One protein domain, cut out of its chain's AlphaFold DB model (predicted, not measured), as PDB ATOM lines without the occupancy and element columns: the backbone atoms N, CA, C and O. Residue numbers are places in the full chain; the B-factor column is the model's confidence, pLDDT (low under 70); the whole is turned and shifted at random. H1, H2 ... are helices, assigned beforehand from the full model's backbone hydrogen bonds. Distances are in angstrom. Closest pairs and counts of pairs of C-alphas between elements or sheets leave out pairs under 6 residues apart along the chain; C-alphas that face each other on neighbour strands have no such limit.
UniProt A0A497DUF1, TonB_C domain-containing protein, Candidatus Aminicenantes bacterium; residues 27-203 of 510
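This is residues 27 to 203 of the 510 residues of the protein "TonB_C domain-containing protein" of Candidatus Aminicenantes bacterium (UniProt A0A497DUF1). Ten helices zigzag back and forth as a row of stacked helical hairpins, a solenoid-like rod whose helices slant across its long axis. H3, H5, H7 and H9 follow one another along one side and H4, H6, H8 and H10 along the other, with H1 and H2 at one end. The printed part has 177 residues with ten named helices, H1 to H10 in chain order, no named strand, and is all helix. It is loose, with a radius of gyration of the C-alphas of 19.9 A and spans of 65 by 28 by 20 A.

H1 takes residues 27 to 36, from C-alpha 27 at (12.590, 1.347, -17.575). H2 is residues 40 to 53, H3 58 to 69 and H4 74 to 87. H5, residues 89 to 109, is the longest helix at 31.8 A and begins at C-alpha 89 at (-8.192, 8.534, -8.649). H6 is residues 112 to 125, H7 129 to 144 and H8 149 to 162. H9, residues 164 to 183, is 29.5 A long. H10, residues 187 to 203, is 23.2 A long, has a kink of 34 degrees near residue 197 and ends at C-alpha 203 at (-17.899, 45.215, 11.912).

The ten helices form an up-and-down bundle, each running against the one before it, with mostly aligned packing. H1 and H2 form a hairpin and touch, closest at the C-alphas of Ala 31 and Ala 43, 4.7 A. H3 and H4 touch at a shallow tilt of 15 degrees, opposite ways, closest at the C-alphas of Gly 65 and Ala 77, 4.0 A. H5 touches H3 with residues 91 to 99 alone, closest at the C-alphas of Lys 66 and Glu 98, 7.2 A. H5 and H6 touch at a shallow tilt of 9 degrees, with the C-alphas of Gly 103 and Ala 115 closest, 4.1 A. H7 touches H8, Gly 141 to Ser 152, 4.0 A between closest C-alphas. H7 touches H9, the same way at a shallow tilt of 6 degrees, closest at the C-alphas of Ile 138 and Ile 170, 7.0 A. H9 and H10 touch, closest at the C-alphas of Ala 178 and Ser 190, 4.0 A. H1 and H10 are apart. Every O i to N i+4 pair is within hydrogen-bond range in H1, H3, H6, H7 and H8; the figures are 8 of 10 in H2, 9 of 10 in H4, 15 of 17 in H5, 14 of 16 in H9 and 12 of 13 in H10.

The C-alphas farthest apart, of Glu 53 and Asp 185, are 66.2 A apart. The printed part has no cut, and its nine links are tight. Mean pLDDT of the printed part is 95.6; no printed residue is under 70.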
ATOM      1  N   GLN A  27      12.554  -0.104 -17.444       81.62
ATOM      2  CA  GLN A  27      12.590   1.347 -17.575       81.62
ATOM      3  C   GLN A  27      11.873   2.034 -16.412       81.62
ATOM      4  O   GLN A  27      12.439   2.956 -15.836       81.62
ATOM      5  N   MET A  28      10.715   1.522 -15.987       91.38
ATOM      6  CA  MET A  28       9.960   2.050 -14.849       91.38
ATOM      7  C   MET A  28      10.765   2.001 -13.545       91.38
ATOM      8  O   MET A  28      10.775   2.970 -12.791       91.38
ATOM      9  N   LYS A  29      11.487   0.901 -13.281       92.69
ATOM     10  CA  LYS A  29      12.340   0.793 -12.081       92.69
ATOM     11  C   LYS A  29      13.445   1.851 -12.073       92.69
ATOM     12  O   LYS A  29      13.595   2.565 -11.092       92.69
ATOM     13  N   LYS A  30      14.163   1.989 -13.191       92.44
ATOM     14  CA  LYS A  30      15.254   2.962 -13.327       92.44
ATOM     15  C   LYS A  30      14.754   4.411 -13.273       92.44
ATOM     16  O   LYS A  30      15.384   5.257 -12.655       92.44
ATOM     17  N   ALA A  31      13.618   4.696 -13.907       94.12
ATOM     18  CA  ALA A  31      12.974   6.001 -13.830       94.12
ATOM     19  C   ALA A  31      12.610   6.373 -12.389       94.12
ATOM     20  O   ALA A  31      12.849   7.496 -11.960       94.12
ATOM     21  N   LYS A  32      12.061   5.418 -11.634       95.25
ATOM     22  CA  LYS A  32      11.713   5.616 -10.229       95.25
ATOM     23  C   LYS A  32      12.940   5.905  -9.370       95.25
ATOM     24  O   LYS A  32      12.897   6.851  -8.596       95.25
ATOM     25  N   GLU A  33      14.032   5.164  -9.567       94.25
ATOM     26  CA  GLU A  33      15.317   5.436  -8.907       94.25
ATOM     27  C   GLU A  33      15.792   6.872  -9.179       94.25
ATOM     28  O   GLU A  33      16.167   7.569  -8.242       94.25
ATOM     29  N   PHE A  34      15.715   7.347 -10.430       96.31
ATOM     30  CA  PHE A  34      16.080   8.727 -10.767       96.31
ATOM     31  C   PHE A  34      15.176   9.770 -10.101       96.31
ATOM     32  O   PHE A  34      15.682  10.743  -9.547       96.31
ATOM     33  N   VAL A  35      13.858   9.559 -10.095       95.88
ATOM     34  CA  VAL A  35      12.917  10.464  -9.411       95.88
ATOM     35  C   VAL A  35      13.163  10.492  -7.900       95.88
ATOM     36  O   VAL A  35      13.106  11.561  -7.300       95.88
ATOM     37  N   GLU A  36      13.467   9.348  -7.281       94.12
ATOM     38  CA  GLU A  36      13.755   9.250  -5.842       94.12
ATOM     39  C   GLU A  36      15.008  10.041  -5.434       94.12
ATOM     40  O   GLU A  36      15.054  10.569  -4.323       94.12
ATOM     41  N   VAL A  37      15.992  10.175  -6.328       95.25
ATOM     42  CA  VAL A  37      17.202  10.986  -6.096       95.25
ATOM     43  C   VAL A  37      17.113  12.410  -6.668       95.25
ATOM     44  O   VAL A  37      18.093  13.147  -6.594       95.25
ATOM     45  N   GLY A  38      15.966  12.812  -7.229       94.00
ATOM     46  CA  GLY A  38      15.741  14.154  -7.788       94.00
ATOM     47  C   GLY A  38      16.341  14.400  -9.178       94.00
ATOM     48  O   GLY A  38      16.380  15.540  -9.635       94.00
ATOM     49  N   MET A  39      16.795  13.356  -9.873       96.38
ATOM     50  CA  MET A  39      17.315  13.416 -11.247       96.38
ATOM     51  C   MET A  39      16.158  13.423 -12.257       96.38
ATOM     52  O   MET A  39      15.895  12.445 -12.961       96.38
ATOM     53  N   TYR A  40      15.382  14.508 -12.255       96.50
ATOM     54  CA  TYR A  40      14.145  14.603 -13.031       96.50
ATOM     55  C   TYR A  40      14.386  14.641 -14.543       96.50
ATOM     56  O   TYR A  40      13.667  13.965 -15.280       96.50
ATOM     57  N   GLU A  41      15.416  15.348 -15.010       96.75
ATOM     58  CA  GLU A  41      15.750  15.425 -16.439       96.75
ATOM     59  C   GLU A  41      16.112  14.053 -17.026       96.75
ATOM     60  O   GLU A  41      15.681  13.705 -18.126       96.75
ATOM     61  N   GLU A  42      16.836  13.224 -16.273       95.69
ATOM     62  CA  GLU A  42      17.197  11.863 -16.668       95.69
ATOM     63  C   GLU A  42      16.025  10.880 -16.549       95.69
ATOM     64  O   GLU A  42      15.973   9.877 -17.274       95.69
ATOM     65  N   ALA A  43      15.070  11.156 -15.657       96.38
ATOM     66  CA  ALA A  43      13.865  10.353 -15.495       96.38
ATOM     67  C   ALA A  43      12.862  10.550 -16.643       96.38
ATOM     68  O   ALA A  43      12.262   9.566 -17.087       96.38
ATOM     69  N   ILE A  44      12.696  11.782 -17.144       97.69
ATOM     70  CA  ILE A  44      11.726  12.139 -18.199       97.69
ATOM     71  C   ILE A  44      11.779  11.190 -19.407       97.69
ATOM     72  O   ILE A  44      10.758  10.557 -19.675       97.69
ATOM     73  N   PRO A  45      12.912  10.980 -20.110       96.69
ATOM     74  CA  PRO A  45      12.922  10.156 -21.323       96.69
ATOM     75  C   PRO A  45      12.568   8.685 -21.051       96.69
ATOM     76  O   PRO A  45      11.994   8.005 -21.905       96.69
ATOM     77  N   LEU A  46      12.890   8.173 -19.857       95.62
ATOM     78  CA  LEU A  46      12.514   6.815 -19.456       95.62
ATOM     79  C   LEU A  46      11.009   6.708 -19.191       95.62
ATOM     80  O   LEU A  46      10.385   5.723 -19.587       95.62
ATOM     81  N   LEU A  47      10.435   7.725 -18.548       96.81
ATOM     82  CA  LEU A  47       9.012   7.808 -18.236       96.81
ATOM     83  C   LEU A  47       8.165   8.059 -19.488       96.81
ATOM     84  O   LEU A  47       7.118   7.435 -19.633       96.81
ATOM     85  N   GLU A  48       8.622   8.889 -20.425       96.75
ATOM     86  CA  GLU A  48       7.969   9.104 -21.722       96.75
ATOM     87  C   GLU A  48       7.875   7.814 -22.542       96.75
ATOM     88  O   GLU A  48       6.837   7.513 -23.137       96.75
ATOM     89  N   MET A  49       8.948   7.016 -22.553       94.31
ATOM     90  CA  MET A  49       8.936   5.710 -23.206       94.31
ATOM     91  C   MET A  49       7.980   4.739 -22.497       94.31
ATOM     92  O   MET A  49       7.208   4.055 -23.169       94.31
ATOM     93  N   GLU A  50       7.966   4.730 -21.162       94.94
ATOM     94  CA  GLU A  50       7.052   3.903 -20.367       94.94
ATOM     95  C   GLU A  50       5.583   4.245 -20.643       94.94
ATOM     96  O   GLU A  50       4.783   3.351 -20.909       94.94
ATOM     97  N   VAL A  51       5.203   5.528 -20.650       94.94
ATOM     98  CA  VAL A  51       3.812   5.925 -20.937       94.94
ATOM     99  C   VAL A  51       3.433   5.723 -22.406       94.94
ATOM    100  O   VAL A  51       2.246   5.645 -22.726       94.94
ATOM    101  N   LYS A  52       4.408   5.610 -23.313       94.75
ATOM    102  CA  LYS A  52       4.172   5.258 -24.717       94.75
ATOM    103  C   LYS A  52       3.889   3.764 -24.888       94.75
ATOM    104  O   LYS A  52       2.970   3.407 -25.623       94.75
ATOM    105  N   GLU A  53       4.654   2.902 -24.217       93.25
ATOM    106  CA  GLU A  53       4.460   1.443 -24.242       93.25
ATOM    107  C   GLU A  53       3.258   1.006 -23.391       93.25
ATOM    108  O   GLU A  53       2.510   0.093 -23.759       93.25
ATOM    109  N   HIS A  54       3.014   1.710 -22.286       93.50
ATOM    110  CA  HIS A  54       1.964   1.423 -21.317       93.50
ATOM    111  C   HIS A  54       1.110   2.673 -21.014       93.50
ATOM    112  O   HIS A  54       1.152   3.208 -19.904       93.50
ATOM    113  N   PRO A  55       0.231   3.112 -21.942       94.00
ATOM    114  CA  PRO A  55      -0.508   4.378 -21.817       94.00
ATOM    115  C   PRO A  55      -1.444   4.503 -20.613       94.00
ATOM    116  O   PRO A  55      -1.842   5.611 -20.267       94.00
ATOM    117  N   LYS A  56      -1.811   3.384 -19.977       93.25
ATOM    118  CA  LYS A  56      -2.670   3.342 -18.782       93.25
ATOM    119  C   LYS A  56      -1.876   3.189 -17.478       93.25
ATOM    120  O   LYS A  56      -2.471   2.975 -16.425       93.25
ATOM    121  N   ASN A  57      -0.544   3.254 -17.513       94.44
ATOM    122  CA  ASN A  57       0.267   3.166 -16.304       94.44
ATOM    123  C   ASN A  57       0.150   4.470 -15.490       94.44
ATOM    124  O   ASN A  57       0.845   5.449 -15.747       94.44
ATOM    125  N   SER A  58      -0.754   4.478 -14.505       96.00
ATOM    126  CA  SER A  58      -1.008   5.656 -13.664       96.00
ATOM    127  C   SER A  58       0.202   6.102 -12.836       96.00
ATOM    128  O   SER A  58       0.375   7.298 -12.629       96.00
ATOM    129  N   GLU A  59       1.055   5.169 -12.391       95.56
ATOM    130  CA  GLU A  59       2.257   5.499 -11.613       95.56
ATOM    131  C   GLU A  59       3.308   6.162 -12.512       95.56
ATOM    132  O   GLU A  59       3.909   7.151 -12.108       95.56
ATOM    133  N   ALA A  60       3.479   5.683 -13.749       95.44
ATOM    134  CA  ALA A  60       4.388   6.303 -14.715       95.44
ATOM    135  C   ALA A  60       3.945   7.722 -15.094       95.44
ATOM    136  O   ALA A  60       4.761   8.637 -15.073       95.44
ATOM    137  N   HIS A  61       2.649   7.933 -15.364       97.50
ATOM    138  CA  HIS A  61       2.106   9.276 -15.614       97.50
ATOM    139  C   HIS A  61       2.263  10.207 -14.405       97.50
ATOM    140  O   HIS A  61       2.573  11.381 -14.581       97.50
ATOM    141  N   PHE A  62       2.104   9.695 -13.179       97.88
ATOM    142  CA  PHE A  62       2.336  10.475 -11.958       97.88
ATOM    143  C   PHE A  62       3.804  10.886 -11.808       97.88
ATOM    144  O   PHE A  62       4.088  12.063 -11.602       97.88
ATOM    145  N   LEU A  63       4.739   9.942 -11.948       97.38
ATOM    146  CA  LEU A  63       6.172  10.236 -11.864       97.38
ATOM    147  C   LEU A  63       6.628  11.168 -12.994       97.38
ATOM    148  O   LEU A  63       7.482  12.018 -12.762       97.38
ATOM    149  N   LEU A  64       6.040  11.049 -14.190       97.62
ATOM    150  CA  LEU A  64       6.312  11.945 -15.316       97.62
ATOM    151  C   LEU A  64       5.799  13.358 -15.033       97.62
ATOM    152  O   LEU A  64       6.526  14.322 -15.246       97.62
ATOM    153  N   GLY A  65       4.583  13.478 -14.495       97.38
ATOM    154  CA  GLY A  65       4.036  14.758 -14.051       97.38
ATOM    155  C   GLY A  65       4.914  15.415 -12.993       97.38
ATOM    156  O   GLY A  65       5.236  16.593 -13.120       97.38
ATOM    157  N   LYS A  66       5.394  14.634 -12.017       97.44
ATOM    158  CA  LYS A  66       6.352  15.095 -11.007       97.44
ATOM    159  C   LYS A  66       7.646  15.587 -11.656       97.44
ATOM    160  O   LYS A  66       8.066  16.705 -11.391       97.44
ATOM    161  N   ALA A  67       8.257  14.798 -12.535       97.19
ATOM    162  CA  ALA A  67       9.502  15.193 -13.189       97.19
ATOM    163  C   ALA A  67       9.346  16.472 -14.031       97.19
ATOM    164  O   ALA A  67      10.223  17.334 -14.011       97.19
ATOM    165  N   TYR A  68       8.206  16.643 -14.706       97.88
ATOM    166  CA  TYR A  68       7.893  17.881 -15.419       97.88
ATOM    167  C   TYR A  68       7.658  19.070 -14.488       97.88
ATOM    168  O   TYR A  68       8.096  20.171 -14.802       97.88
ATOM    169  N   LEU A  69       7.017  18.856 -13.339       96.12
ATOM    170  CA  LEU A  69       6.767  19.906 -12.355       96.12
ATOM    171  C   LEU A  69       8.082  20.495 -11.820       96.12
ATOM    172  O   LEU A  69       8.263  21.707 -11.837       96.12
ATOM    173  N   TYR A  70       9.027  19.642 -11.415       93.75
ATOM    174  CA  TYR A  70      10.326  20.078 -10.882       93.75
ATOM    175  C   TYR A  70      11.329  20.530 -11.960       93.75
ATOM    176  O   TYR A  70      12.417  20.985 -11.619       93.75
ATOM    177  N   THR A  71      10.980  20.418 -13.245       94.88
ATOM    178  CA  THR A  71      11.764  20.969 -14.368       94.88
ATOM    179  C   THR A  71      11.069  22.160 -15.036       94.88
ATOM    180  O   THR A  71      11.392  22.497 -16.172       94.88
ATOM    181  N   ASP A  72      10.116  22.791 -14.339       91.44
ATOM    182  CA  ASP A  72       9.376  23.987 -14.777       91.44
ATOM    183  C   ASP A  72       8.582  23.808 -16.092       91.44
ATOM    184  O   ASP A  72       8.321  24.731 -16.860       91.44
ATOM    185  N   GLN A  73       8.155  22.576 -16.380       94.19
ATOM    186  CA  GLN A  73       7.351  22.233 -17.556       94.19
ATOM    187  C   GLN A  73       5.869  22.095 -17.186       94.19
ATOM    188  O   GLN A  73       5.271  21.025 -17.334       94.19
ATOM    189  N   MET A  74       5.250  23.185 -16.720       91.00
ATOM    190  CA  MET A  74       3.905  23.162 -16.116       91.00
ATOM    191  C   MET A  74       2.810  22.557 -16.988       91.00
ATOM    192  O   MET A  74       2.008  21.747 -16.516       91.00
ATOM    193  N   HIS A  75       2.783  22.898 -18.278       93.44
ATOM    194  CA  HIS A  75       1.777  22.355 -19.190       93.44
ATOM    195  C   HIS A  75       1.898  20.826 -19.327       93.44
ATOM    196  O   HIS A  75       0.899  20.101 -19.273       93.44
ATOM    197  N   SER A  76       3.133  20.328 -19.452       96.19
ATOM    198  CA  SER A  76       3.436  18.897 -19.539       96.19
ATOM    199  C   SER A  76       3.153  18.176 -18.220       96.19
ATOM    200  O   SER A  76       2.608  17.065 -18.231       96.19
ATOM    201  N   ALA A  77       3.461  18.820 -17.089       96.50
ATOM    202  CA  ALA A  77       3.178  18.316 -15.749       96.50
ATOM    203  C   ALA A  77       1.677  18.091 -15.556       96.50
ATOM    204  O   ALA A  77       1.252  16.970 -15.263       96.50
ATOM    205  N   ARG A  78       0.867  19.119 -15.838       95.19
ATOM    206  CA  ARG A  78      -0.593  19.076 -15.706       95.19
ATOM    207  C   ARG A  78      -1.214  17.957 -16.536       95.19
ATOM    208  O   ARG A  78      -1.963  17.146 -16.001       95.19
ATOM    209  N   ASN A  79      -0.861  17.861 -17.819       95.75
ATOM    210  CA  ASN A  79      -1.382  16.817 -18.710       95.75
ATOM    211  C   ASN A  79      -1.019  15.407 -18.209       95.75
ATOM    212  O   ASN A  79      -1.851  14.497 -18.207       95.75
ATOM    213  N   SER A  80       0.215  15.222 -17.732       96.81
ATOM    214  CA  SER A  80       0.668  13.936 -17.188       96.81
ATOM    215  C   SER A  80      -0.082  13.574 -15.900       96.81
ATOM    216  O   SER A  80      -0.571  12.452 -15.758       96.81
ATOM    217  N   PHE A  81      -0.280  14.531 -14.995       97.81
ATOM    218  CA  PHE A  81      -1.066  14.326 -13.780       97.81
ATOM    219  C   PHE A  81      -2.551  14.053 -14.055       97.81
ATOM    220  O   PHE A  81      -3.119  13.129 -13.467       97.81
ATOM    221  N   GLU A  82      -3.176  14.768 -14.992       95.94
ATOM    222  CA  GLU A  82      -4.556  14.509 -15.423       95.94
ATOM    223  C   GLU A  82      -4.710  13.061 -15.919       95.94
ATOM    224  O   GLU A  82      -5.623  12.343 -15.493       95.94
ATOM    225  N   ARG A  83      -3.763  12.568 -16.729       96.38
ATOM    226  CA  ARG A  83      -3.733  11.164 -17.187       96.38
ATOM    227  C   ARG A  83      -3.562  10.164 -16.044       96.38
ATOM    228  O   ARG A  83      -4.200   9.105 -16.064       96.38
ATOM    229  N   ALA A  84      -2.738  10.486 -15.046       96.44
ATOM    230  CA  ALA A  84      -2.545   9.640 -13.871       96.44
ATOM    231  C   ALA A  84      -3.857   9.464 -13.085       96.44
ATOM    232  O   ALA A  84      -4.243   8.336 -12.759       96.44
ATOM    233  N   VAL A  85      -4.581  10.564 -12.854       95.94
ATOM    234  CA  VAL A  85      -5.836  10.584 -12.084       95.94
ATOM    235  C   VAL A  85      -6.988   9.915 -12.825       95.94
ATOM    236  O   VAL A  85      -7.808   9.257 -12.182       95.94
ATOM    237  N   ILE A  86      -7.039  10.022 -14.159       94.69
ATOM    238  CA  ILE A  86      -8.049   9.332 -14.983       94.69
ATOM    239  C   ILE A  86      -8.031   7.821 -14.723       94.69
ATOM    240  O   ILE A  86      -9.085   7.190 -14.665       94.69
ATOM    241  N   THR A  87      -6.842   7.235 -14.556       92.94
ATOM    242  CA  THR A  87      -6.705   5.783 -14.366       92.94
ATOM    243  C   THR A  87      -6.683   5.377 -12.891       92.94
ATOM    244  O   THR A  87      -7.161   4.296 -12.545       92.94
ATOM    245  N   ASN A  88      -6.154   6.226 -12.006       94.69
ATOM    246  CA  ASN A  88      -6.110   5.969 -10.571       94.69
ATOM    247  C   ASN A  88      -6.432   7.234  -9.766       94.69
ATOM    248  O   ASN A  88      -5.554   8.020  -9.411       94.69
ATOM    249  N   ALA A  89      -7.706   7.381  -9.400       93.69
ATOM    250  CA  ALA A  89      -8.192   8.534  -8.649       93.69
ATOM    251  C   ALA A  89      -7.539   8.710  -7.262       93.69
ATOM    252  O   ALA A  89      -7.528   9.821  -6.739       93.69
ATOM    253  N   LYS A  90      -6.945   7.659  -6.674       94.75
ATOM    254  CA  LYS A  90      -6.249   7.750  -5.373       94.75
ATOM    255  C   LYS A  90      -4.966   8.584  -5.434       94.75
ATOM    256  O   LYS A  90      -4.421   8.921  -4.391       94.75
ATOM    257  N   LEU A  91      -4.468   8.893  -6.634       94.75
ATOM    258  CA  LEU A  91      -3.281   9.728  -6.816       94.75
ATOM    259  C   LEU A  91      -3.566  11.225  -6.658       94.75
ATOM    260  O   LEU A  91      -2.606  11.975  -6.540       94.75
ATOM    261  N   ARG A  92      -4.839  11.656  -6.602       94.31
ATOM    262  CA  ARG A  92      -5.206  13.076  -6.436       94.31
ATOM    263  C   ARG A  92      -4.493  13.722  -5.252       94.31
ATOM    264  O   ARG A  92      -3.747  14.660  -5.472       94.31
ATOM    265  N   GLY A  93      -4.610  13.139  -4.056       94.44
ATOM    266  CA  GLY A  93      -3.966  13.686  -2.856       94.44
ATOM    267  C   GLY A  93      -2.444  13.813  -2.989       94.44
ATOM    268  O   GLY A  93      -1.883  14.838  -2.628       94.44
ATOM    269  N   LYS A  94      -1.773  12.832  -3.611       95.81
ATOM    270  CA  LYS A  94      -0.323  12.916  -3.859       95.81
ATOM    271  C   LYS A  94       0.037  14.032  -4.837       95.81
ATOM    272  O   LYS A  94       1.036  14.702  -4.652       95.81
ATOM    273  N   ILE A  95      -0.752  14.220  -5.891       96.50
ATOM    274  CA  ILE A  95      -0.523  15.281  -6.885       96.50
ATOM    275  C   ILE A  95      -0.729  16.654  -6.245       96.50
ATOM    276  O   ILE A  95       0.088  17.551  -6.435       96.50
ATOM    277  N   THR A  96      -1.784  16.792  -5.446       96.81
ATOM    278  CA  THR A  96      -2.054  17.977  -4.634       96.81
ATOM    279  C   THR A  96      -0.889  18.285  -3.694       96.81
ATOM    280  O   THR A  96      -0.469  19.437  -3.620       96.81
ATOM    281  N   GLU A  97      -0.316  17.279  -3.024       96.25
ATOM    282  CA  GLU A  97       0.873  17.447  -2.177       96.25
ATOM    283  C   GLU A  97       2.092  17.962  -2.958       96.25
ATOM    284  O   GLU A  97       2.786  18.844  -2.455       96.25
ATOM    285  N   GLU A  98       2.341  17.464  -4.175       96.50
ATOM    286  CA  GLU A  98       3.465  17.927  -5.007       96.50
ATOM    287  C   GLU A  98       3.287  19.392  -5.433       96.50
ATOM    288  O   GLU A  98       4.194  20.199  -5.237       96.50
ATOM    289  N   TYR A  99       2.111  19.765  -5.952       97.56
ATOM    290  CA  TYR A  99       1.829  21.151  -6.336       97.56
ATOM    291  C   TYR A  99       1.903  22.104  -5.139       97.56
ATOM    292  O   TYR A  99       2.571  23.134  -5.208       97.56
ATOM    293  N   ARG A 100       1.296  21.733  -4.008       97.19
ATOM    294  CA  ARG A 100       1.360  22.513  -2.766       97.19
ATOM    295  C   ARG A 100       2.801  22.679  -2.276       97.19
ATOM    296  O   ARG A 100       3.193  23.780  -1.905       97.19
ATOM    297  N   GLY A 101       3.606  21.615  -2.320       95.88
ATOM    298  CA  GLY A 101       5.025  21.656  -1.961       95.88
ATOM    299  C   GLY A 101       5.833  22.631  -2.823       95.88
ATOM    300  O   GLY A 101       6.599  23.427  -2.277       95.88
ATOM    301  N   CYS A 102       5.620  22.623  -4.144       95.56
ATOM    302  CA  CYS A 102       6.227  23.600  -5.052       95.56
ATOM    303  C   CYS A 102       5.768  25.031  -4.748       95.56
ATOM    304  O   CYS A 102       6.607  25.927  -4.667       95.56
ATOM    305  N   GLY A 103       4.470  25.242  -4.506       96.56
ATOM    306  CA  GLY A 103       3.933  26.552  -4.128       96.56
ATOM    307  C   GLY A 103       4.601  27.120  -2.873       96.56
ATOM    308  O   GLY A 103       5.048  28.263  -2.870       96.56
ATOM    309  N   LEU A 104       4.784  26.302  -1.831       96.19
ATOM    310  CA  LEU A 104       5.480  26.712  -0.604       96.19
ATOM    311  C   LEU A 104       6.968  27.019  -0.818       96.19
ATOM    312  O   LEU A 104       7.521  27.875  -0.127       96.19
ATOM    313  N   ALA A 105       7.637  26.305  -1.726       95.19
ATOM    314  CA  ALA A 105       9.032  26.575  -2.059       95.19
ATOM    315  C   ALA A 105       9.173  27.927  -2.775       95.19
ATOM    316  O   ALA A 105       9.963  28.764  -2.343       95.19
ATOM    317  N   LEU A 106       8.336  28.175  -3.785       95.25
ATOM    318  CA  LEU A 106       8.283  29.440  -4.524       95.25
ATOM    319  C   LEU A 106       7.913  30.618  -3.619       95.25
ATOM    320  O   LEU A 106       8.499  31.696  -3.722       95.25
ATOM    321  N   LEU A 107       6.986  30.400  -2.684       95.50
ATOM    322  CA  LEU A 107       6.609  31.393  -1.686       95.50
ATOM    323  C   LEU A 107       7.807  31.813  -0.823       95.50
ATOM    324  O   LEU A 107       8.041  33.005  -0.644       95.50
ATOM    325  N   LYS A 108       8.618  30.854  -0.356       93.12
ATOM    326  CA  LYS A 108       9.845  31.139   0.415       93.12
ATOM    327  C   LYS A 108      10.896  31.906  -0.387       93.12
ATOM    328  O   LYS A 108      11.698  32.626   0.204       93.12
ATOM    329  N   GLU A 109      10.903  31.746  -1.705       93.69
ATOM    330  CA  GLU A 109      11.753  32.511  -2.625       93.69
ATOM    331  C   GLU A 109      11.160  33.887  -2.979       93.69
ATOM    332  O   GLU A 109      11.847  34.727  -3.558       93.69
ATOM    333  N   GLY A 110       9.908  34.149  -2.593       93.06
ATOM    334  CA  GLY A 110       9.187  35.392  -2.860       93.06
ATOM    335  C   GLY A 110       8.587  35.490  -4.260       93.06
ATOM    336  O   GLY A 110       8.227  36.584  -4.698       93.06
ATOM    337  N   ILE A 111       8.453  34.368  -4.968       95.31
ATOM    338  CA  ILE A 111       7.902  34.304  -6.326       95.31
ATOM    339  C   ILE A 111       6.381  34.096  -6.242       95.31
ATOM    340  O   ILE A 111       5.856  33.022  -6.535       95.31
ATOM    341  N   LEU A 112       5.668  35.139  -5.806       94.69
ATOM    342  CA  LEU A 112       4.255  35.060  -5.399       94.69
ATOM    343  C   LEU A 112       3.321  34.553  -6.508       94.69
ATOM    344  O   LEU A 112       2.557  33.624  -6.280       94.69
ATOM    345  N   SER A 113       3.432  35.090  -7.727       94.56
ATOM    346  CA  SER A 113       2.544  34.705  -8.836       94.56
ATOM    347  C   SER A 113       2.687  33.237  -9.251       94.56
ATOM    348  O   SER A 113       1.708  32.610  -9.638       94.56
ATOM    349  N   GLN A 114       3.898  32.670  -9.175       94.00
ATOM    350  CA  GLN A 114       4.085  31.244  -9.468       94.00
ATOM    351  C   GLN A 114       3.617  30.377  -8.297       94.00
ATOM    352  O   GLN A 114       3.077  29.296  -8.516       94.00
ATOM    353  N   ALA A 115       3.798  30.842  -7.056       96.44
ATOM    354  CA  ALA A 115       3.274  30.150  -5.883       96.44
ATOM    355  C   ALA A 115       1.740  30.024  -5.947       96.44
ATOM    356  O   ALA A 115       1.223  28.922  -5.769       96.44
ATOM    357  N   GLU A 116       1.043  31.115  -6.278       96.19
ATOM    358  CA  GLU A 116      -0.408  31.157  -6.526       96.19
ATOM    359  C   GLU A 116      -0.828  30.137  -7.594       96.19
ATOM    360  O   GLU A 116      -1.675  29.283  -7.335       96.19
ATOM    361  N   GLU A 117      -0.162  30.125  -8.757       95.75
ATOM    362  CA  GLU A 117      -0.467  29.160  -9.822       95.75
ATOM    363  C   GLU A 117      -0.349  27.706  -9.330       95.75
ATOM    364  O   GLU A 117      -1.162  26.848  -9.694       95.75
ATOM    365  N   MET A 118       0.646  27.411  -8.484       96.75
ATOM    366  CA  MET A 118       0.850  26.071  -7.927       96.75
ATOM    367  C   MET A 118      -0.235  25.684  -6.930       96.75
ATOM    368  O   MET A 118      -0.748  24.561  -6.985       96.75
ATOM    369  N   PHE A 119      -0.620  26.598  -6.047       97.81
ATOM    370  CA  PHE A 119      -1.725  26.380  -5.121       97.81
ATOM    371  C   PHE A 119      -3.052  26.186  -5.866       97.81
ATOM    372  O   PHE A 119      -3.799  25.252  -5.557       97.81
ATOM    373  N   ASP A 120      -3.293  26.945  -6.930       96.88
ATOM    374  CA  ASP A 120      -4.458  26.776  -7.796       96.88
ATOM    375  C   ASP A 120      -4.483  25.414  -8.488       96.88
ATOM    376  O   ASP A 120      -5.534  24.766  -8.558       96.88
ATOM    377  N   GLN A 121      -3.339  24.923  -8.978       96.38
ATOM    378  CA  GLN A 121      -3.267  23.557  -9.500       96.38
ATOM    379  C   GLN A 121      -3.578  22.526  -8.409       96.38
ATOM    380  O   GLN A 121      -4.361  21.608  -8.662       96.38
ATOM    381  N   ALA A 122      -3.050  22.688  -7.194       96.94
ATOM    382  CA  ALA A 122      -3.350  21.788  -6.080       96.94
ATOM    383  C   ALA A 122      -4.866  21.724  -5.791       96.94
ATOM    384  O   ALA A 122      -5.424  20.626  -5.689       96.94
ATOM    385  N   VAL A 123      -5.540  22.880  -5.761       96.88
ATOM    386  CA  VAL A 123      -6.997  23.000  -5.558       96.88
ATOM    387  C   VAL A 123      -7.805  22.435  -6.731       96.88
ATOM    388  O   VAL A 123      -8.873  21.854  -6.527       96.88
ATOM    389  N   ASN A 124      -7.308  22.560  -7.964       95.56
ATOM    390  CA  ASN A 124      -7.955  21.980  -9.146       95.56
ATOM    391  C   ASN A 124      -7.989  20.442  -9.099       95.56
ATOM    392  O   ASN A 124      -8.942  19.834  -9.596       95.56
ATOM    393  N   PHE A 125      -6.971  19.804  -8.513       94.00
ATOM    394  CA  PHE A 125      -6.941  18.350  -8.319       94.00
ATOM    395  C   PHE A 125      -7.729  17.894  -7.087       94.00
ATOM    396  O   PHE A 125      -8.387  16.845  -7.143       94.00
ATOM    397  N   ASP A 126      -7.673  18.670  -6.005       94.19
ATOM    398  CA  ASP A 126      -8.383  18.402  -4.759       94.19
ATOM    399  C   ASP A 126      -8.911  19.698  -4.130       94.19
ATOM    400  O   ASP A 126      -8.170  20.495  -3.559       94.19
ATOM    401  N   ALA A 127     -10.227  19.889  -4.210       93.75
ATOM    402  CA  ALA A 127     -10.902  21.066  -3.678       93.75
ATOM    403  C   ALA A 127     -10.779  21.196  -2.150       93.75
ATOM    404  O   ALA A 127     -10.888  22.316  -1.639       93.75
ATOM    405  N   ASP A 128     -10.541  20.087  -1.441       92.56
ATOM    406  CA  ASP A 128     -10.390  20.063   0.016       92.56
ATOM    407  C   ASP A 128      -9.020  20.624   0.452       92.56
ATOM    408  O   ASP A 128      -8.834  21.006   1.609       92.56
ATOM    409  N   ALA A 129      -8.075  20.782  -0.487       95.19
ATOM    410  CA  ALA A 129      -6.760  21.373  -0.236       95.19
ATOM    411  C   ALA A 129      -6.816  22.860   0.142       95.19
ATOM    412  O   ALA A 129      -5.874  23.362   0.756       95.19
ATOM    413  N   ARG A 130      -7.914  23.561  -0.182       96.19
ATOM    414  CA  ARG A 130      -8.095  24.996   0.111       96.19
ATOM    415  C   ARG A 130      -7.833  25.331   1.575       96.19
ATOM    416  O   ARG A 130      -7.147  26.303   1.866       96.19
ATOM    417  N   GLY A 131      -8.370  24.520   2.489       95.81
ATOM    418  CA  GLY A 131      -8.227  24.759   3.923       95.81
ATOM    419  C   GLY A 131      -6.780  24.637   4.392       95.81
ATOM    420  O   GLY A 131      -6.314  25.489   5.140       95.81
ATOM    421  N   VAL A 132      -6.068  23.622   3.901       96.06
ATOM    422  CA  VAL A 132      -4.664  23.365   4.255       96.06
ATOM    423  C   VAL A 132      -3.749  24.449   3.683       96.06
ATOM    424  O   VAL A 132      -2.872  24.943   4.384       96.06
ATOM    425  N   ILE A 133      -3.969  24.854   2.429       97.38
ATOM    426  CA  ILE A 133      -3.203  25.934   1.789       97.38
ATOM    427  C   ILE A 133      -3.406  27.249   2.547       97.38
ATOM    428  O   ILE A 133      -2.431  27.937   2.843       97.38
ATOM    429  N   ALA A 134      -4.647  27.574   2.920       97.56
ATOM    430  CA  ALA A 134      -4.937  28.759   3.720       97.56
ATOM    431  C   ALA A 134      -4.192  28.734   5.068       97.56
ATOM    432  O   ALA A 134      -3.567  29.727   5.426       97.56
ATOM    433  N   GLU A 135      -4.186  27.610   5.794       96.94
ATOM    434  CA  GLU A 135      -3.429  27.477   7.051       96.94
ATOM    435  C   GLU A 135      -1.923  27.705   6.865       96.94
ATOM    436  O   GLU A 135      -1.296  28.392   7.675       96.94
ATOM    437  N   GLU A 136      -1.338  27.169   5.794       96.81
ATOM    438  CA  GLU A 136       0.088  27.339   5.509       96.81
ATOM    439  C   GLU A 136       0.448  28.768   5.117       96.81
ATOM    440  O   GLU A 136       1.462  29.290   5.585       96.81
ATOM    441  N   LEU A 137      -0.391  29.417   4.309       98.12
ATOM    442  CA  LEU A 137      -0.241  30.830   3.967       98.12
ATOM    443  C   LEU A 137      -0.326  31.697   5.223       98.12
ATOM    444  O   LEU A 137       0.538  32.543   5.440       98.12
ATOM    445  N   ILE A 138      -1.302  31.440   6.097       97.94
ATOM    446  CA  ILE A 138      -1.433  32.135   7.382       97.94
ATOM    447  C   ILE A 138      -0.162  31.956   8.214       97.94
ATOM    448  O   ILE A 138       0.382  32.939   8.714       97.94
ATOM    449  N   GLN A 139       0.335  30.727   8.356       97.62
ATOM    450  CA  GLN A 139       1.538  30.451   9.139       97.62
ATOM    451  C   GLN A 139       2.775  31.147   8.558       97.62
ATOM    452  O   GLN A 139       3.536  31.767   9.302       97.62
ATOM    453  N   HIS A 140       2.955  31.110   7.238       96.94
ATOM    454  CA  HIS A 140       4.065  31.795   6.581       96.94
ATOM    455  C   HIS A 140       3.971  33.319   6.736       96.94
ATOM    456  O   HIS A 140       4.968  33.973   7.050       96.94
ATOM    457  N   GLY A 141       2.763  33.876   6.592       97.25
ATOM    458  CA  GLY A 141       2.486  35.296   6.779       97.25
ATOM    459  C   GLY A 141       2.878  35.791   8.170       97.25
ATOM    460  O   GLY A 141       3.481  36.858   8.291       97.25
ATOM    461  N   LYS A 142       2.626  34.990   9.214       97.12
ATOM    462  CA  LYS A 142       3.073  35.279  10.588       97.12
ATOM    463  C   LYS A 142       4.591  35.317  10.707       97.12
ATOM    464  O   LYS A 142       5.148  36.268  11.245       97.12
ATOM    465  N   GLU A 143       5.262  34.281  10.210       96.31
ATOM    466  CA  GLU A 143       6.713  34.114  10.348       96.31
ATOM    467  C   GLU A 143       7.504  35.199   9.611       96.31
ATOM    468  O   GLU A 143       8.580  35.603  10.059       96.31
ATOM    469  N   ILE A 144       6.982  35.673   8.477       96.69
ATOM    470  CA  ILE A 144       7.672  36.650   7.637       96.69
ATOM    471  C   ILE A 144       7.367  38.103   8.019       96.69
ATOM    472  O   ILE A 144       8.116  38.984   7.602       96.69
ATOM    473  N   ALA A 145       6.335  38.370   8.829       97.12
ATOM    474  CA  ALA A 145       5.840  39.719   9.127       97.12
ATOM    475  C   ALA A 145       6.936  40.703   9.573       97.12
ATOM    476  O   ALA A 145       6.976  41.833   9.098       97.12
ATOM    477  N   GLU A 146       7.872  40.270  10.424       94.94
ATOM    478  CA  GLU A 146       8.975  41.123  10.897       94.94
ATOM    479  C   GLU A 146      10.025  41.441   9.825       94.94
ATOM    480  O   GLU A 146      10.781  42.404   9.956       94.94
ATOM    481  N   ARG A 147      10.115  40.614   8.781       95.50
ATOM    482  CA  ARG A 147      11.140  40.706   7.731       95.50
ATOM    483  C   ARG A 147      10.598  41.297   6.436       95.50
ATOM    484  O   ARG A 147      11.355  41.944   5.717       95.50
ATOM    485  N   ASN A 148       9.335  41.027   6.114       96.00
ATOM    486  CA  ASN A 148       8.676  41.470   4.894       96.00
ATOM    487  C   ASN A 148       7.158  41.601   5.112       96.00
ATOM    488  O   ASN A 148       6.402  40.632   5.013       96.00
ATOM    489  N   ILE A 149       6.727  42.831   5.390       95.75
ATOM    490  CA  ILE A 149       5.329  43.182   5.668       95.75
ATOM    491  C   ILE A 149       4.444  42.983   4.435       95.75
ATOM    492  O   ILE A 149       3.329  42.484   4.558       95.75
ATOM    493  N   GLU A 150       4.940  43.316   3.241       94.62
ATOM    494  CA  GLU A 150       4.177  43.179   1.994       94.62
ATOM    495  C   GLU A 150       3.868  41.710   1.684       94.62
ATOM    496  O   GLU A 150       2.739  41.371   1.331       94.62
ATOM    497  N   MET A 151       4.847  40.823   1.881       95.50
ATOM    498  CA  MET A 151       4.657  39.380   1.713       95.50
ATOM    499  C   MET A 151       3.709  38.801   2.768       95.50
ATOM    500  O   MET A 151       2.854  37.988   2.437       95.50
ATOM    501  N   SER A 152       3.817  39.255   4.019       97.75
ATOM    502  CA  SER A 152       2.884  38.882   5.089       97.75
ATOM    503  C   SER A 152       1.444  39.280   4.751       97.75
ATOM    504  O   SER A 152       0.534  38.453   4.816       97.75
ATOM    505  N   HIS A 153       1.252  40.520   4.294       97.12
ATOM    506  CA  HIS A 153      -0.031  41.024   3.813       97.12
ATOM    507  C   HIS A 153      -0.577  40.183   2.656       97.12
ATOM    508  O   HIS A 153      -1.732  39.760   2.712       97.12
ATOM    509  N   TRP A 154       0.248  39.891   1.643       97.00
ATOM    510  CA  TRP A 154      -0.150  39.028   0.531       97.00
ATOM    511  C   TRP A 154      -0.609  37.653   1.029       97.00
ATOM    512  O   TRP A 154      -1.716  37.244   0.699       97.00
ATOM    513  N   CYS A 155       0.158  36.988   1.900       98.06
ATOM    514  CA  CYS A 155      -0.210  35.681   2.449       98.06
ATOM    515  C   CYS A 155      -1.577  35.689   3.148       98.06
ATOM    516  O   CYS A 155      -2.368  34.764   2.964       98.06
ATOM    517  N   PHE A 156      -1.877  36.721   3.941       98.25
ATOM    518  CA  PHE A 156      -3.171  36.835   4.616       98.25
ATOM    519  C   PHE A 156      -4.326  37.091   3.647       98.25
ATOM    520  O   PHE A 156      -5.408  36.536   3.834       98.25
ATOM    521  N   LYS A 157      -4.115  37.908   2.612       97.56
ATOM    522  CA  LYS A 157      -5.124  38.153   1.573       97.56
ATOM    523  C   LYS A 157      -5.388  36.888   0.760       97.56
ATOM    524  O   LYS A 157      -6.539  36.479   0.650       97.56
ATOM    525  N   GLU A 158      -4.330  36.226   0.317       97.19
ATOM    526  CA  GLU A 158      -4.400  35.000  -0.475       97.19
ATOM    527  C   GLU A 158      -5.086  33.859   0.297       97.19
ATOM    528  O   GLU A 158      -5.947  33.148  -0.222       97.19
ATOM    529  N   ALA A 159      -4.796  33.719   1.595       97.69
ATOM    530  CA  ALA A 159      -5.459  32.730   2.443       97.69
ATOM    531  C   ALA A 159      -6.988  32.925   2.519       97.69
ATOM    532  O   ALA A 159      -7.728  31.938   2.582       97.69
ATOM    533  N   LEU A 160      -7.477  34.173   2.488       96.69
ATOM    534  CA  LEU A 160      -8.916  34.476   2.471       96.69
ATOM    535  C   LEU A 160      -9.575  34.116   1.143       96.69
ATOM    536  O   LEU A 160     -10.749  33.729   1.136       96.69
ATOM    537  N   ASP A 161      -8.835  34.244   0.044       96.12
ATOM    538  CA  ASP A 161      -9.311  33.875  -1.285       96.12
ATOM    539  C   ASP A 161      -9.469  32.351  -1.400       96.12
ATOM    540  O   ASP A 161     -10.476  31.874  -1.937       96.12
ATOM    541  N   TYR A 162      -8.573  31.576  -0.775       95.75
ATOM    542  CA  TYR A 162      -8.736  30.124  -0.650       95.75
ATOM    543  C   TYR A 162      -9.857  29.716   0.308       95.75
ATOM    544  O   TYR A 162     -10.630  28.805  -0.013       95.75
ATOM    545  N   SER A 163      -9.974  30.345   1.479       94.75
ATOM    546  CA  SER A 163     -11.058  30.044   2.415       94.75
ATOM    547  C   SER A 163     -11.424  31.222   3.316       94.75
ATOM    548  O   SER A 163     -10.701  31.614   4.234       94.75
ATOM    549  N   LYS A 164     -12.651  31.713   3.122       94.25
ATOM    550  CA  LYS A 164     -13.250  32.781   3.933       94.25
ATOM    551  C   LYS A 164     -13.522  32.366   5.379       94.25
ATOM    552  O   LYS A 164     -13.697  33.242   6.222       94.25
ATOM    553  N   ASP A 165     -13.523  31.068   5.681       94.75
ATOM    554  CA  ASP A 165     -13.734  30.562   7.042       94.75
ATOM    555  C   ASP A 165     -12.598  30.991   7.990       94.75
ATOM    556  O   ASP A 165     -12.800  31.089   9.199       94.75
ATOM    557  N   TYR A 166     -11.424  31.343   7.449       95.25
ATOM    558  CA  TYR A 166     -10.289  31.860   8.220       95.25
ATOM    559  C   TYR A 166     -10.324  33.371   8.470       95.25
ATOM    560  O   TYR A 166      -9.394  33.892   9.086       95.25
ATOM    561  N   LYS A 167     -11.383  34.080   8.051       96.38
ATOM    562  CA  LYS A 167     -11.560  35.527   8.276       96.38
ATOM    563  C   LYS A 167     -11.241  35.935   9.714       96.38
ATOM    564  O   LYS A 167     -10.452  36.848   9.949       96.38
ATOM    565  N   ASP A 168     -11.816  35.224  10.673       95.69
ATOM    566  CA  ASP A 168     -11.628  35.514  12.090       95.69
ATOM    567  C   ASP A 168     -10.202  35.238  12.560       95.69
ATOM    568  O   ASP A 168      -9.616  36.064  13.259       95.69
ATOM    569  N   ASN A 169      -9.633  34.106  12.144       95.88
ATOM    570  CA  ASN A 169      -8.280  33.700  12.511       95.88
ATOM    571  C   ASN A 169      -7.246  34.705  11.993       95.88
ATOM    572  O   ASN A 169      -6.356  35.108  12.738       95.88
ATOM    573  N   ILE A 170      -7.391  35.133  10.738       97.88
ATOM    574  CA  ILE A 170      -6.509  36.110  10.095       97.88
ATOM    575  C   ILE A 170      -6.665  37.473  10.755       97.88
ATOM    576  O   ILE A 170      -5.674  38.083  11.133       97.88
ATOM    577  N   GLY A 171      -7.899  37.934  10.959       97.50
ATOM    578  CA  GLY A 171      -8.151  39.215  11.609       97.50
ATOM    579  C   GLY A 171      -7.562  39.305  13.020       97.50
ATOM    580  O   GLY A 171      -6.966  40.321  13.373       97.50
ATOM    581  N   ILE A 172      -7.690  38.238  13.814       97.25
ATOM    582  CA  ILE A 172      -7.077  38.143  15.148       97.25
ATOM    583  C   ILE A 172      -5.551  38.111  15.046       97.25
ATOM    584  O   ILE A 172      -4.875  38.761  15.839       97.25
ATOM    585  N   GLU A 173      -4.993  37.399  14.071       97.75
ATOM    586  CA  GLU A 173      -3.546  37.362  13.896       97.75
ATOM    587  C   GLU A 173      -2.969  38.725  13.515       97.75
ATOM    588  O   GLU A 173      -1.974  39.157  14.090       97.75
ATOM    589  N   CYS A 174      -3.625  39.440  12.604       98.19
ATOM    590  CA  CYS A 174      -3.249  40.800  12.251       98.19
ATOM    591  C   CYS A 174      -3.304  41.729  13.478       98.19
ATOM    592  O   CYS A 174      -2.414  42.556  13.649       98.19
ATOM    593  N   LEU A 175      -4.280  41.561  14.380       97.88
ATOM    594  CA  LEU A 175      -4.303  42.292  15.656       97.88
ATOM    595  C   LEU A 175      -3.126  41.921  16.570       97.88
ATOM    596  O   LEU A 175      -2.542  42.812  17.179       97.88
ATOM    597  N   ASN A 176      -2.756  40.641  16.657       97.56
ATOM    598  CA  ASN A 176      -1.603  40.203  17.452       97.56
ATOM    599  C   ASN A 176      -0.288  40.776  16.905       97.56
ATOM    600  O   ASN A 176       0.559  41.228  17.675       97.56
ATOM    601  N   LEU A 177      -0.126  40.786  15.579       98.06
ATOM    602  CA  LEU A 177       1.013  41.421  14.919       98.06
ATOM    603  C   LEU A 177       1.020  42.926  15.186       98.06
ATOM    604  O   LEU A 177       2.050  43.461  15.592       98.06
ATOM    605  N   ALA A 178      -0.125  43.593  15.031       97.25
ATOM    606  CA  ALA A 178      -0.258  45.015  15.321       97.25
ATOM    607  C   ALA A 178       0.148  45.343  16.765       97.25
ATOM    608  O   ALA A 178       0.891  46.298  16.990       97.25
ATOM    609  N   ASP A 179      -0.294  44.538  17.731       96.81
ATOM    610  CA  ASP A 179       0.038  44.703  19.145       96.81
ATOM    611  C   ASP A 179       1.535  44.500  19.422       96.81
ATOM    612  O   ASP A 179       2.152  45.306  20.119       96.81
ATOM    613  N   ASN A 180       2.141  43.479  18.810       96.25
ATOM    614  CA  ASN A 180       3.573  43.199  18.923       96.25
ATOM    615  C   ASN A 180       4.420  44.348  18.351       96.25
ATOM    616  O   ASN A 180       5.329  44.844  19.016       96.25
ATOM    617  N   PHE A 181       4.094  44.838  17.152       96.88
ATOM    618  CA  PHE A 181       4.786  45.997  16.581       96.88
ATOM    619  C   PHE A 181       4.619  47.248  17.447       96.88
ATOM    620  O   PHE A 181       5.578  48.000  17.620       96.88
ATOM    621  N   LEU A 182       3.444  47.440  18.053       94.88
ATOM    622  CA  LEU A 182       3.213  48.560  18.960       94.88
ATOM    623  C   LEU A 182       4.114  48.485  20.203       94.88
ATOM    624  O   LEU A 182       4.680  49.501  20.599       94.88
ATOM    625  N   ASP A 183       4.300  47.293  20.780       94.50
ATOM    626  CA  ASP A 183       5.216  47.062  21.911       94.50
ATOM    627  C   ASP A 183       6.688  47.310  21.561       94.50
ATOM    628  O   ASP A 183       7.493  47.640  22.434       94.50
ATOM    629  N   GLN A 184       7.044  47.179  20.284       94.56
ATOM    630  CA  GLN A 184       8.372  47.498  19.759       94.56
ATOM    631  C   GLN A 184       8.545  48.986  19.393       94.56
ATOM    632  O   GLN A 184       9.587  49.338  18.840       94.56
ATOM    633  N   ASP A 185       7.554  49.847  19.663       92.56
ATOM    634  CA  ASP A 185       7.505  51.261  19.231       92.56
ATOM    635  C   ASP A 185       7.532  51.438  17.694       92.56
ATOM    636  O   ASP A 185       7.874  52.492  17.157       92.56
ATOM    637  N   LYS A 186       7.143  50.390  16.954       95.00
ATOM    638  CA  LYS A 186       7.013  50.368  15.488       95.00
ATOM    639  C   LYS A 186       5.578  50.710  15.090       95.00
ATOM    640  O   LYS A 186       4.765  49.850  14.748       95.00
ATOM    641  N   VAL A 187       5.234  51.987  15.250       91.94
ATOM    642  CA  VAL A 187       3.847  52.473  15.153       91.94
ATOM    643  C   VAL A 187       3.270  52.344  13.740       91.94
ATOM    644  O   VAL A 187       2.092  52.020  13.605       91.94
ATOM    645  N   ASP A 188       4.065  52.566  12.694       92.00
ATOM    646  CA  ASP A 188       3.575  52.527  11.310       92.00
ATOM    647  C   ASP A 188       3.227  51.091  10.888       92.00
ATOM    648  O   ASP A 188       2.152  50.836  10.343       92.00
ATOM    649  N   GLU A 189       4.089  50.132  11.225       95.44
ATOM    650  CA  GLU A 189       3.865  48.701  11.020       95.44
ATOM    651  C   GLU A 189       2.673  48.197  11.841       95.44
ATOM    652  O   GLU A 189       1.847  47.421  11.356       95.44
ATOM    653  N   SER A 190       2.551  48.675  13.080       95.69
ATOM    654  CA  SER A 190       1.415  48.376  13.949       95.69
ATOM    655  C   SER A 190       0.090  48.829  13.327       95.69
ATOM    656  O   SER A 190      -0.857  48.045  13.206       95.69
ATOM    657  N   ILE A 191       0.039  50.079  12.860       93.62
ATOM    658  CA  ILE A 191      -1.133  50.651  12.193       93.62
ATOM    659  C   ILE A 191      -1.457  49.873  10.916       93.62
ATOM    660  O   ILE A 191      -2.622  49.538  10.716       93.62
ATOM    661  N   PHE A 192      -0.455  49.510  10.114       95.62
ATOM    662  CA  PHE A 192      -0.646  48.722   8.897       95.62
ATOM    663  C   PHE A 192      -1.385  47.399   9.163       95.62
ATOM    664  O   PHE A 192      -2.404  47.110   8.530       95.62
ATOM    665  N   PHE A 193      -0.933  46.603  10.137       97.62
ATOM    666  CA  PHE A 193      -1.603  45.337  10.456       97.62
ATOM    667  C   PHE A 193      -2.977  45.541  11.104       97.62
ATOM    668  O   PHE A 193      -3.883  44.737  10.881       97.62
ATOM    669  N   ALA A 194      -3.183  46.623  11.854       96.38
ATOM    670  CA  ALA A 194      -4.500  46.956  12.388       96.38
ATOM    671  C   ALA A 194      -5.495  47.390  11.299       96.38
ATOM    672  O   ALA A 194      -6.679  47.058  11.385       96.38
ATOM    673  N   GLU A 195      -5.034  48.099  10.268       95.12
ATOM    674  CA  GLU A 195      -5.830  48.431   9.083       95.12
ATOM    675  C   GLU A 195      -6.243  47.160   8.336       95.12
ATOM    676  O   GLU A 195      -7.432  46.975   8.062       95.12
ATOM    677  N   LEU A 196      -5.300  46.237   8.117       96.19
ATOM    678  CA  LEU A 196      -5.591  44.926   7.535       96.19
ATOM    679  C   LEU A 196      -6.582  44.135   8.399       96.19
ATOM    680  O   LEU A 196      -7.561  43.595   7.886       96.19
ATOM    681  N   ALA A 197      -6.387  44.091   9.719       97.25
ATOM    682  CA  ALA A 197      -7.317  43.430  10.631       97.25
ATOM    683  C   ALA A 197      -8.731  44.014  10.532       97.25
ATOM    684  O   ALA A 197      -9.712  43.268  10.553       97.25
ATOM    685  N   LYS A 198      -8.849  45.340  10.408       95.31
ATOM    686  CA  LYS A 198     -10.136  46.014  10.228       95.31
ATOM    687  C   LYS A 198     -10.783  45.643   8.902       95.31
ATOM    688  O   LYS A 198     -11.977  45.344   8.884       95.31
ATOM    689  N   GLU A 199     -10.018  45.663   7.814       94.94
ATOM    690  CA  GLU A 199     -10.497  45.253   6.493       94.94
ATOM    691  C   GLU A 199     -11.033  43.819   6.528       94.94
ATOM    692  O   GLU A 199     -12.136  43.555   6.047       94.94
ATOM    693  N   VAL A 200     -10.284  42.908   7.155       95.81
ATOM    694  CA  VAL A 200     -10.644  41.494   7.242       95.81
ATOM    695  C   VAL A 200     -11.847  41.283   8.152       95.81
ATOM    696  O   VAL A 200     -12.784  40.619   7.731       95.81
ATOM    697  N   LEU A 201     -11.875  41.827   9.371       95.69
ATOM    698  CA  LEU A 201     -12.947  41.572  10.347       95.69
ATOM    699  C   LEU A 201     -14.245  42.332  10.032       95.69
ATOM    700  O   LEU A 201     -15.340  41.831  10.321       95.69
ATOM    701  N   GLY A 202     -14.155  43.509   9.412       93.62
ATOM    702  CA  GLY A 202     -15.295  44.396   9.191       93.62
ATOM    703  C   GLY A 202     -15.875  44.897  10.518       93.62
ATOM    704  O   GLY A 202     -15.145  45.389  11.375       93.62
ATOM    705  N   GLU A 203     -17.189  44.750  10.707       91.44
ATOM    706  CA  GLU A 203     -17.899  45.215  11.912       91.44
ATOM    707  C   GLU A 203     -17.387  44.571  13.211       91.44
ATOM    708  O   GLU A 203     -17.428  45.184  14.276       91.44
TER     709      GLU A 203